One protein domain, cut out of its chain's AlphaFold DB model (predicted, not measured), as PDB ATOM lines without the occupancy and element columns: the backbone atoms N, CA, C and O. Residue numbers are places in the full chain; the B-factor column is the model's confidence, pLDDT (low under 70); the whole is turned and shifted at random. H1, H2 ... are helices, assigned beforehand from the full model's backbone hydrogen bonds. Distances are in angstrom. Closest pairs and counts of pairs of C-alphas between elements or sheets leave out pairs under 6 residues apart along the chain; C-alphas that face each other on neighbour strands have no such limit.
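Overview. This is residues 21 to 90 and 120 to 135 of the 135 residues of an uncharacterized protein of Actinobacteria bacterium (UniProt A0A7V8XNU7). H1 and H2 make a V-shaped helical hairpin, and H4 crosses between its two arms near the open end, in the middle of the domain. H5 crosses beyond H4 on the open side of the V, reaching H2 near its own last residues, while the short H3 lies off to one side, beyond the first residues of H1 and H4. The printed part has 86 residues with five named helices, in the order H1, H2, H3, H4, H5, and no named strand; its class is all helix. It is compact, with a radius of gyration of the C-alphas of 12.3 A, and rounded, spanning 34 by 26 by 23 A.

Along the chain. Find C-alpha 21 at (275.791, 135.009, 393.560); from there H1, residues 21 to 37, runs 23.3 A to C-alpha 37 at (288.303, 129.630, 412.411). Next look for H2, residues 43 to 56, which is 20.1 A long. H3, residues 67 to 72, measures 8.7 A. H4, residues 76 to 88, runs 18.5 A. After the cut you find H5, residues 121 to 134, 20.1 A long and ending with C-alpha 134 at (284.892, 117.890, 387.986).

Arrangement. Begin at H4, one of two hubs with H2, each touching 3 other helices. H4 touches H1, about perpendicular at 80 degrees; their closest C-alphas, of Gly 25 and Tyr 80, are 4.1 A apart. With residues 78 to 82 alone H4 touches H2, opposite ways at a steep tilt of 62 degrees; the closest C-alphas, of Trp 50 and Asp 78, are 4.7 A apart. H1 and H2 only just touch, with 3 pairs of C-alphas within 8 A; look at Val 36 and Leu 43, whose C-alphas are the closest at 6.1 A. They form a hairpin, at a shallow tilt of 30 degrees, opposite ways. H5 touches H2, about perpendicular at 82 degrees, with the closest C-alphas, of Arg 55 and Arg 133, 5.6 A apart. H4 and H5 only just touch, with 3 pairs of C-alphas within 8 A, the closest being those of Ala 83 and Phe 128 at 6.4 A. H3 touches no helix; it is close to but not clearly touching H4, where the C-alphas of Gln 70 and Pro 76 come closest at 5.8 A. H1 and H5 are apart. In H1, H2, H3 and H4 every O i to N i+4 pair is within hydrogen-bond range; in H5 it is 9 of 10.

Size, cuts and confidence. The two C-alphas farthest apart, those of Gly 39 and His 122, are 35.8 A from each other. Look for the cut after residue 90: residues 91 to 119 are not printed, and C-alphas 90 and 120 are 17.8 A apart across it. Of the links that are printed whole, H1 to H2 and H3 to H4 are tight and H2 to H3 is short. The mean pLDDT of the printed part is 97.4, and no printed residue is under 70.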
ATOM      1  N   TRP A  21     274.853 136.030 393.097       98.00
ATOM      2  CA  TRP A  21     275.791 135.009 393.560       98.00
ATOM      3  C   TRP A  21     277.099 135.586 394.119       98.00
ATOM      4  O   TRP A  21     277.693 134.968 394.994       98.00
ATOM      5  N   LEU A  22     277.569 136.748 393.648       98.25
ATOM      6  CA  LEU A  22     278.831 137.320 394.122       98.25
ATOM      7  C   LEU A  22     278.657 137.994 395.484       98.25
ATOM      8  O   LEU A  22     279.493 137.800 396.361       98.25
ATOM      9  N   ALA A  23     277.567 138.740 395.678       96.31
ATOM     10  CA  ALA A  23     277.277 139.391 396.955       96.31
ATOM     11  C   ALA A  23     276.961 138.363 398.046       96.31
ATOM     12  O   ALA A  23     277.663 138.287 399.056       96.31
ATOM     13  N   GLU A  24     275.961 137.519 397.801       97.81
ATOM     14  CA  GLU A  24     275.523 136.507 398.761       97.81
ATOM     15  C   GLU A  24     276.583 135.413 398.936       97.81
ATOM     16  O   GLU A  24     276.821 134.956 400.048       97.81
ATOM     17  N   GLY A  25     277.293 135.034 397.868       98.25
ATOM     18  CA  GLY A  25     278.388 134.067 397.953       98.25
ATOM     19  C   GLY A  25     279.584 134.572 398.738       98.25
ATOM     20  O   GLY A  25     280.216 133.783 399.431       98.25
ATOM     21  N   SER A  26     279.889 135.873 398.669       98.06
ATOM     22  CA  SER A  26     280.960 136.457 399.482       98.06
ATOM     23  C   SER A  26     280.571 136.451 400.952       98.06
ATOM     24  O   SER A  26     281.375 136.041 401.786       98.06
ATOM     25  N   ALA A  27     279.331 136.840 401.265       97.75
ATOM     26  CA  ALA A  27     278.809 136.773 402.625       97.75
ATOM     27  C   ALA A  27     278.850 135.337 403.173       97.75
ATOM     28  O   ALA A  27     279.409 135.111 404.244       97.75
ATOM     29  N   GLU A  28     278.343 134.366 402.410       97.94
ATOM     30  CA  GLU A  28     278.307 132.953 402.794       97.94
ATOM     31  C   GLU A  28     279.719 132.371 402.975       97.94
ATOM     32  O   GLU A  28     280.019 131.741 403.991       97.94
ATOM     33  N   TYR A  29     280.621 132.619 402.018       98.19
ATOM     34  CA  TYR A  29     281.997 132.129 402.061       98.19
ATOM     35  C   TYR A  29     282.744 132.651 403.293       98.19
ATOM     36  O   TYR A  29     283.305 131.858 404.052       98.19
ATOM     37  N   PHE A  30     282.719 133.966 403.541       97.81
ATOM     38  CA  PHE A  30     283.406 134.548 404.696       97.81
ATOM     39  C   PHE A  30     282.753 134.166 406.029       97.81
ATOM     40  O   PHE A  30     283.473 133.944 407.003       97.81
ATOM     41  N   ALA A  31     281.425 134.015 406.080       97.62
ATOM     42  CA  ALA A  31     280.741 133.510 407.268       97.62
ATOM     43  C   ALA A  31     281.219 132.095 407.626       97.62
ATOM     44  O   ALA A  31     281.550 131.823 408.780       97.62
ATOM     45  N   PHE A  32     281.339 131.201 406.640       97.38
ATOM     46  CA  PHE A  32     281.856 129.858 406.888       97.38
ATOM     47  C   PHE A  32     283.346 129.827 407.227       97.38
ATOM     48  O   PHE A  32     283.746 128.987 408.032       97.38
ATOM     49  N   LEU A  33     284.164 130.731 406.677       95.69
ATOM     50  CA  LEU A  33     285.556 130.867 407.112       95.69
ATOM     51  C   LEU A  33     285.643 131.231 408.600       95.69
ATOM     52  O   LEU A  33     286.412 130.597 409.316       95.69
ATOM     53  N   ALA A  34     284.804 132.153 409.081       97.25
ATOM     54  CA  ALA A  34     284.746 132.500 410.502       97.25
ATOM     55  C   ALA A  34     284.294 131.313 411.378       97.25
ATOM     56  O   ALA A  34     284.886 131.051 412.421       97.25
ATOM     57  N   VAL A  35     283.294 130.540 410.936       97.38
ATOM     58  CA  VAL A  35     282.849 129.316 411.637       97.38
ATOM     59  C   VAL A  35     283.953 128.252 411.696       97.38
ATOM     60  O   VAL A  35     284.066 127.519 412.680       97.38
ATOM     61  N   VAL A  36     284.758 128.129 410.637       97.31
ATOM     62  CA  VAL A  36     285.908 127.214 410.604       97.31
ATOM     63  C   VAL A  36     287.031 127.708 411.516       97.31
ATOM     64  O   VAL A  36     287.633 126.893 412.210       97.31
ATOM     65  N   GLU A  37     287.299 129.012 411.539       97.31
ATOM     66  CA  GLU A  37     288.303 129.630 412.411       97.31
ATOM     67  C   GLU A  37     287.966 129.456 413.900       97.31
ATOM     68  O   GLU A  37     288.851 129.144 414.693       97.31
ATOM     69  N   ASP A  38     286.685 129.550 414.262       97.50
ATOM     70  CA  ASP A  38     286.182 129.282 415.619       97.50
ATOM     71  C   ASP A  38     286.261 127.790 416.020       97.50
ATOM     72  O   ASP A  38     286.127 127.428 417.186       97.50
ATOM     73  N   GLY A  39     286.494 126.887 415.061       97.38
ATOM     74  CA  GLY A  39     286.569 125.441 415.299       97.38
ATOM     75  C   GLY A  39     285.210 124.735 415.384       97.38
ATOM     76  O   GLY A  39     285.160 123.521 415.596       97.38
ATOM     77  N   ALA A  40     284.105 125.450 415.158       97.25
ATOM     78  CA  ALA A  40     282.754 124.887 415.118       97.25
ATOM     79  C   ALA A  40     282.503 123.994 413.882       97.25
ATOM     80  O   ALA A  40     281.568 123.189 413.855       97.25
ATOM     81  N   SER A  41     283.343 124.109 412.851       96.75
ATOM     82  CA  SER A  41     283.349 123.238 411.672       96.75
ATOM     83  C   SER A  41     284.772 123.074 411.120       96.75
ATOM     84  O   SER A  41     285.731 123.616 411.656       96.75
ATOM     85  N   ASN A  42     284.924 122.328 410.026       96.81
ATOM     86  CA  ASN A  42     286.173 122.273 409.268       96.81
ATOM     87  C   ASN A  42     285.928 122.547 407.781       96.81
ATOM     88  O   ASN A  42     284.881 122.188 407.232       96.81
ATOM     89  N   LEU A  43     286.926 123.148 407.128       95.38
ATOM     90  CA  LEU A  43     286.827 123.592 405.738       95.38
ATOM     91  C   LEU A  43     286.509 122.443 404.774       95.38
ATOM     92  O   LEU A  43     285.688 122.609 403.877       95.38
ATOM     93  N   ALA A  44     287.105 121.263 404.973       97.06
ATOM     94  CA  ALA A  44     286.893 120.115 404.093       97.06
ATOM     95  C   ALA A  44     285.426 119.658 404.077       97.06
ATOM     96  O   ALA A  44     284.870 119.400 403.007       97.06
ATOM     97  N   ARG A  45     284.776 119.600 405.246       96.94
ATOM     98  CA  ARG A  45     283.354 119.257 405.373       96.94
ATOM     99  C   ARG A  45     282.463 120.290 404.689       96.94
ATOM    100  O   ARG A  45     281.590 119.904 403.915       96.94
ATOM    101  N   VAL A  46     282.683 121.572 404.976       97.25
ATOM    102  CA  VAL A  46     281.898 122.680 404.403       97.25
ATOM    103  C   VAL A  46     282.002 122.664 402.878       97.25
ATOM    104  O   VAL A  46     280.993 122.535 402.185       97.25
ATOM    105  N   ARG A  47     283.234 122.652 402.364       97.69
ATOM    106  CA  ARG A  47     283.532 122.599 400.932       97.69
ATOM    107  C   ARG A  47     282.919 121.384 400.240       97.69
ATOM    108  O   ARG A  47     282.380 121.511 399.144       97.69
ATOM    109  N   SER A  48     282.964 120.208 400.868       97.94
ATOM    110  CA  SER A  48     282.344 118.998 400.304       97.94
ATOM    111  C   SER A  48     280.829 119.153 400.151       97.94
ATOM    112  O   SER A  48     280.270 118.723 399.143       97.94
ATOM    113  N   GLY A  49     280.168 119.811 401.111       97.94
ATOM    114  CA  GLY A  49     278.747 120.146 401.020       97.94
ATOM    115  C   GLY A  49     278.443 121.085 399.853       97.94
ATOM    116  O   GLY A  49     277.544 120.800 399.060       97.94
ATOM    117  N   TRP A  50     279.233 122.149 399.699       98.38
ATOM    118  CA  TRP A  50     279.094 123.081 398.580       98.38
ATOM    119  C   TRP A  50     279.277 122.399 397.220       98.38
ATOM    120  O   TRP A  50     278.442 122.565 396.331       98.38
ATOM    121  N   ILE A  51     280.315 121.568 397.067       98.56
ATOM    122  CA  ILE A  51     280.570 120.791 395.842       98.56
ATOM    123  C   ILE A  51     279.399 119.861 395.527       98.56
ATOM    124  O   ILE A  51     278.928 119.833 394.390       98.56
ATOM    125  N   GLN A  52     278.895 119.120 396.519       98.31
ATOM    126  CA  GLN A  52     277.771 118.205 396.321       98.31
ATOM    127  C   GLN A  52     276.535 118.946 395.792       98.31
ATOM    128  O   GLN A  52     275.917 118.498 394.824       98.31
ATOM    129  N   VAL A  53     276.195 120.092 396.389       98.00
ATOM    130  CA  VAL A  53     275.053 120.901 395.945       98.00
ATOM    131  C   VAL A  53     275.304 121.477 394.555       98.00
ATOM    132  O   VAL A  53     274.470 121.293 393.666       98.00
ATOM    133  N   ALA A  54     276.467 122.090 394.322       98.12
ATOM    134  CA  ALA A  54     276.815 122.703 393.043       98.12
ATOM    135  C   ALA A  54     276.811 121.709 391.872       98.12
ATOM    136  O   ALA A  54     276.385 122.081 390.777       98.12
ATOM    137  N   ARG A  55     277.220 120.453 392.109       97.75
ATOM    138  CA  ARG A  55     277.151 119.344 391.138       97.75
ATOM    139  C   ARG A  55     275.727 118.945 390.782       97.75
ATOM    140  O   ARG A  55     275.468 118.572 389.642       97.75
ATOM    141  N   SER A  56     274.831 118.968 391.765       97.12
ATOM    142  CA  SER A  56     273.430 118.563 391.599       97.12
ATOM    143  C   SER A  56     272.523 119.677 391.067       97.12
ATOM    144  O   SER A  56     271.424 119.396 390.593       97.12
ATOM    145  N   SER A  57     272.969 120.933 391.148       97.19
ATOM    146  CA  SER A  57     272.198 122.089 390.699       97.19
ATOM    147  C   SER A  57     272.089 122.137 389.175       97.19
ATOM    148  O   SER A  57     273.091 122.092 388.460       97.19
ATOM    149  N   THR A  58     270.862 122.287 388.678       96.38
ATOM    150  CA  THR A  58     270.569 122.506 387.256       96.38
ATOM    151  C   THR A  58     270.744 123.965 386.835       96.38
ATOM    152  O   THR A  58     270.940 124.227 385.651       96.38
ATOM    153  N   ALA A  59     270.713 124.908 387.782       97.31
ATOM    154  CA  ALA A  59     270.942 126.322 387.516       97.31
ATOM    155  C   ALA A  59     272.425 126.577 387.221       97.31
ATOM    156  O   ALA A  59     273.316 126.061 387.906       97.31
ATOM    157  N   THR A  60     272.702 127.369 386.193       97.94
ATOM    158  CA  THR A  60     274.037 127.895 385.888       97.94
ATOM    159  C   THR A  60     274.345 129.120 386.743       97.94
ATOM    160  O   THR A  60     273.444 129.782 387.259       97.94
ATOM    161  N   LEU A  61     275.619 129.495 386.847       97.69
ATOM    162  CA  LEU A  61     276.014 130.730 387.530       97.69
ATOM    163  C   LEU A  61     275.387 131.981 386.882       97.69
ATOM    164  O   LEU A  61     275.202 133.003 387.542       97.69
ATOM    165  N   ARG A  62     275.035 131.891 385.592       97.19
ATOM    166  CA  ARG A  62     274.300 132.932 384.870       97.19
ATOM    167  C   ARG A  62     272.852 133.036 385.330       97.19
ATOM    168  O   ARG A  62     272.393 134.148 385.560       97.19
ATOM    169  N   ASP A  63     272.159 131.908 385.481       97.38
ATOM    170  CA  ASP A  63     270.781 131.888 385.992       97.38
ATOM    171  C   ASP A  63     270.745 132.489 387.399       97.38
ATOM    172  O   ASP A  63     269.908 133.320 387.725       97.38
ATOM    173  N   LEU A  64     271.755 132.149 388.194       97.94
ATOM    174  CA  LEU A  64     271.984 132.604 389.560       97.94
ATOM    175  C   LEU A  64     272.442 134.068 389.703       97.94
ATOM    176  O   LEU A  64     272.696 134.526 390.818       97.94
ATOM    177  N   ALA A  65     272.567 134.815 388.604       97.69
ATOM    178  CA  ALA A  65     272.957 136.221 388.644       97.69
ATOM    179  C   ALA A  65     271.816 137.162 389.084       97.69
ATOM    180  O   ALA A  65     272.089 138.308 389.448       97.69
ATOM    181  N   THR A  66     270.566 136.691 389.059       96.94
ATOM    182  CA  THR A  66     269.348 137.481 389.296       96.94
ATOM    183  C   THR A  66     268.610 137.025 390.560       96.94
ATOM    184  O   THR A  66     268.820 135.916 391.061       96.94
ATOM    185  N   LEU A  67     267.696 137.862 391.065       95.25
ATOM    186  CA  LEU A  67     266.887 137.523 392.244       95.25
ATOM    187  C   LEU A  67     265.925 136.360 391.956       95.25
ATOM    188  O   LEU A  67     265.650 135.549 392.842       95.25
ATOM    189  N   ARG A  68     265.418 136.248 390.721       96.31
ATOM    190  CA  ARG A  68     264.636 135.088 390.282       96.31
ATOM    191  C   ARG A  68     265.455 133.813 390.406       96.31
ATOM    192  O   ARG A  68     264.999 132.869 391.044       96.31
ATOM    193  N   GLY A  69     266.667 133.815 389.850       96.19
ATOM    194  CA  GLY A  69     267.561 132.665 389.893       96.19
ATOM    195  C   GLY A  69     267.821 132.185 391.312       96.19
ATOM    196  O   GLY A  69     267.737 130.989 391.575       96.19
ATOM    197  N   GLN A  70     268.054 133.113 392.243       95.12
ATOM    198  CA  GLN A  70     268.174 132.793 393.664       95.12
ATOM    199  C   GLN A  70     266.905 132.141 394.231       95.12
ATOM    200  O   GLN A  70     266.987 131.125 394.911       95.12
ATOM    201  N   ARG A  71     265.724 132.714 393.977       95.69
ATOM    202  CA  ARG A  71     264.460 132.240 394.568       95.69
ATOM    203  C   ARG A  71     263.995 130.896 394.023       95.69
ATOM    204  O   ARG A  71     263.373 130.131 394.751       95.69
ATOM    205  N   GLU A  72     264.250 130.645 392.747       96.75
ATOM    206  CA  GLU A  72     263.753 129.460 392.043       96.75
ATOM    207  C   GLU A  72     264.761 128.299 392.063       96.75
ATOM    208  O   GLU A  72     264.392 127.162 391.773       96.75
ATOM    209  N   SER A  73     266.016 128.551 392.454       97.00
ATOM    210  CA  SER A  73     267.034 127.503 392.568       97.00
ATOM    211  C   SER A  73     267.082 126.923 393.981       97.00
ATOM    212  O   SER A  73     267.130 127.673 394.955       97.00
ATOM    213  N   PRO A  74     267.136 125.591 394.144       96.31
ATOM    214  CA  PRO A  74     267.331 124.989 395.451       96.31
ATOM    215  C   PRO A  74     268.752 125.258 395.953       96.31
ATOM    216  O   PRO A  74     269.725 125.025 395.236       96.31
ATOM    217  N   ARG A  75     268.862 125.691 397.214       97.00
ATOM    218  CA  ARG A  75     270.141 125.879 397.923       97.00
ATOM    219  C   ARG A  75     271.187 126.684 397.118       97.00
ATOM    220  O   ARG A  75     272.320 126.235 396.947       97.00
ATOM    221  N   PRO A  76     270.839 127.882 396.618       97.81
ATOM    222  CA  PRO A  76     271.713 128.629 395.718       97.81
ATOM    223  C   PRO A  76     272.978 129.134 396.433       97.81
ATOM    224  O   PRO A  76     274.040 129.182 395.825       97.81
ATOM    225  N   TYR A  77     272.886 129.408 397.738       98.31
ATOM    226  CA  TYR A  77     273.981 129.869 398.597       98.31
ATOM    227  C   TYR A  77     275.185 128.922 398.619       98.31
ATOM    228  O   TYR A  77     276.322 129.378 398.542       98.31
ATOM    229  N   ASP A  78     274.956 127.606 398.614       98.38
ATOM    230  CA  ASP A  78     276.040 126.621 398.534       98.38
ATOM    231  C   ASP A  78     276.788 126.712 397.187       98.38
ATOM    232  O   ASP A  78     278.009 126.569 397.123       98.38
ATOM    233  N   VAL A  79     276.061 126.991 396.098       98.62
ATOM    234  CA  VAL A  79     276.647 127.216 394.767       98.62
ATOM    235  C   VAL A  79     277.423 128.534 394.745       98.62
ATOM    236  O   VAL A  79     278.507 128.602 394.167       98.62
ATOM    237  N   TYR A  80     276.887 129.569 395.394       98.62
ATOM    238  CA  TYR A  80     277.498 130.894 395.479       98.62
ATOM    239  C   TYR A  80     278.818 130.855 396.245       98.62
ATOM    240  O   TYR A  80     279.823 131.371 395.758       98.62
ATOM    241  N   ALA A  81     278.827 130.200 397.405       98.50
ATOM    242  CA  ALA A  81     280.015 130.058 398.234       98.50
ATOM    243  C   ALA A  81     281.124 129.302 397.494       98.50
ATOM    244  O   ALA A  81     282.267 129.754 397.488       98.50
ATOM    245  N   LEU A  82     280.789 128.218 396.779       98.75
ATOM    246  CA  LEU A  82     281.762 127.506 395.944       98.75
ATOM    247  C   LEU A  82     282.308 128.380 394.807       98.75
ATOM    248  O   LEU A  82     283.495 128.312 394.484       98.75
ATOM    249  N   ALA A  83     281.447 129.185 394.177       98.75
ATOM    250  CA  ALA A  83     281.875 130.111 393.139       98.75
ATOM    251  C   ALA A  83     282.847 131.148 393.712       98.75
ATOM    252  O   ALA A  83     283.901 131.377 393.127       98.75
ATOM    253  N   VAL A  84     282.558 131.728 394.877       98.69
ATOM    254  CA  VAL A  84     283.461 132.697 395.512       98.69
ATOM    255  C   VAL A  84     284.759 132.050 395.998       98.69
ATOM    256  O   VAL A  84     285.824 132.630 395.789       98.69
ATOM    257  N   GLU A  85     284.717 130.827 396.532       98.38
ATOM    258  CA  GLU A  85     285.924 130.056 396.854       98.38
ATOM    259  C   GLU A  85     286.820 129.910 395.612       98.38
ATOM    260  O   GLU A  85     288.004 130.238 395.658       98.38
ATOM    261  N   LEU A  86     286.260 129.486 394.472       98.56
ATOM    262  CA  LEU A  86     287.007 129.398 393.213       98.56
ATOM    263  C   LEU A  86     287.458 130.780 392.710       98.56
ATOM    264  O   LEU A  86     288.526 130.906 392.103       98.56
ATOM    265  N   LEU A  87     286.653 131.824 392.938       98.50
ATOM    266  CA  LEU A  87     286.974 133.187 392.531       98.50
ATOM    267  C   LEU A  87     288.240 133.699 393.218       98.50
ATOM    268  O   LEU A  87     289.054 134.364 392.571       98.50
ATOM    269  N   LEU A  88     288.374 133.374 394.504       97.88
ATOM    270  CA  LEU A  88     289.416 133.844 395.409       97.88
ATOM    271  C   LEU A  88     290.536 132.827 395.643       97.88
ATOM    272  O   LEU A  88     291.480 133.144 396.361       97.88
ATOM    273  N   ARG A  89     290.464 131.628 395.054       95.31
ATOM    274  CA  ARG A  89     291.478 130.585 395.244       95.31
ATOM    275  C   ARG A  89     292.876 131.132 394.950       95.31
ATOM    276  O   ARG A  89     293.134 131.596 393.839       95.31
ATOM    277  N   ASP A  90     293.746 131.057 395.957       93.81
ATOM    278  CA  ASP A  90     295.129 131.556 395.947       93.81
ATOM    279  C   ASP A  90     295.259 133.076 395.705       93.81
ATOM    280  O   ASP A  90     296.272 133.555 395.193       93.81
ATOM    281  N   THR A 120     287.187 138.217 382.825       98.38
ATOM    282  CA  THR A 120     285.801 138.639 382.590       98.38
ATOM    283  C   THR A 120     284.816 137.742 383.340       98.38
ATOM    284  O   THR A 120     285.096 136.567 383.597       98.38
ATOM    285  N   ILE A 121     283.623 138.271 383.630       98.00
ATOM    286  CA  ILE A 121     282.531 137.489 384.224       98.00
ATOM    287  C   ILE A 121     282.193 136.253 383.383       98.00
ATOM    288  O   ILE A 121     282.018 135.172 383.925       98.00
ATOM    289  N   HIS A 122     282.190 136.377 382.052       98.12
ATOM    290  CA  HIS A 122     281.906 135.261 381.153       98.12
ATOM    291  C   HIS A 122     282.965 134.154 381.251       98.12
ATOM    292  O   HIS A 122     282.618 132.978 381.343       98.12
ATOM    293  N   ALA A 123     284.251 134.527 381.252       98.50
ATOM    294  CA  ALA A 123     285.343 133.568 381.396       98.50
ATOM    295  C   ALA A 123     285.271 132.847 382.746       98.50
ATOM    296  O   ALA A 123     285.389 131.624 382.798       98.50
ATOM    297  N   PHE A 124     285.006 133.593 383.822       98.56
ATOM    298  CA  PHE A 124     284.855 133.012 385.149       98.56
ATOM    299  C   PHE A 124     283.651 132.070 385.246       98.56
ATOM    300  O   PHE A 124     283.784 130.964 385.758       98.56
ATOM    301  N   SER A 125     282.488 132.474 384.729       98.38
ATOM    302  CA  SER A 125     281.303 131.618 384.719       98.38
ATOM    303  C   SER A 125     281.583 130.311 383.976       98.38
ATOM    304  O   SER A 125     281.320 129.249 384.524       98.38
ATOM    305  N   ALA A 126     282.194 130.355 382.787       98.44
ATOM    306  CA  ALA A 126     282.557 129.144 382.046       98.44
ATOM    307  C   ALA A 126     283.522 128.228 382.828       98.44
ATOM    308  O   ALA A 126     283.332 127.011 382.852       98.44
ATOM    309  N   GLU A 127     284.526 128.801 383.496       98.44
ATOM    310  CA  GLU A 127     285.451 128.064 384.364       98.44
ATOM    311  C   GLU A 127     284.726 127.398 385.536       98.44
ATOM    312  O   GLU A 127     284.930 126.210 385.785       98.44
ATOM    313  N   PHE A 128     283.844 128.129 386.217       98.62
ATOM    314  CA  PHE A 128     283.053 127.599 387.321       98.62
ATOM    315  C   PHE A 128     282.157 126.438 386.880       98.62
ATOM    316  O   PHE A 128     282.092 125.417 387.562       98.62
ATOM    317  N   GLU A 129     281.517 126.549 385.712       98.50
ATOM    318  CA  GLU A 129     280.678 125.481 385.161       98.50
ATOM    319  C   GLU A 129     281.466 124.193 384.880       98.50
ATOM    320  O   GLU A 129     280.957 123.085 385.056       98.50
ATOM    321  N   VAL A 130     282.719 124.308 384.437       98.38
ATOM    322  CA  VAL A 130     283.613 123.153 384.290       98.38
ATOM    323  C   VAL A 130     284.018 122.627 385.662       98.38
ATOM    324  O   VAL A 130     283.788 121.452 385.947       98.38
ATOM    325  N   PHE A 131     284.541 123.505 386.519       98.44
ATOM    326  CA  PHE A 131     285.033 123.168 387.848       98.44
ATOM    327  C   PHE A 131     283.992 122.408 388.666       98.44
ATOM    328  O   PHE A 131     284.286 121.320 389.155       98.44
ATOM    329  N   ARG A 132     282.759 122.922 388.757       97.25
ATOM    330  CA  ARG A 132     281.722 122.310 389.591       97.25
ATOM    331  C   ARG A 132     281.349 120.905 389.140       97.25
ATOM    332  O   ARG A 132     280.859 120.155 389.959       97.25
ATOM    333  N   ARG A 133     281.577 120.521 387.879       95.38
ATOM    334  CA  ARG A 133     281.310 119.156 387.385       95.38
ATOM    335  C   ARG A 133     282.447 118.179 387.672       95.38
ATOM    336  O   ARG A 133     282.202 116.976 387.738       95.38
ATOM    337  N   THR A 134     283.668 118.688 387.812       94.56
ATOM    338  CA  THR A 134     284.892 117.890 387.986       94.56
ATOM    339  C   THR A 134     285.430 117.879 389.415       94.56
ATOM    340  O   THR A 134     286.352 117.115 389.691       94.56
ATOM    341  N   ALA A 135     284.907 118.745 390.286       86.88
ATOM    342  CA  ALA A 135     285.301 118.876 391.687       86.88
ATOM    343  C   ALA A 135     284.852 117.701 392.570       86.88
ATOM    344  O   ALA A 135     283.813 117.055 392.270       86.88
TER     345      ALA A 135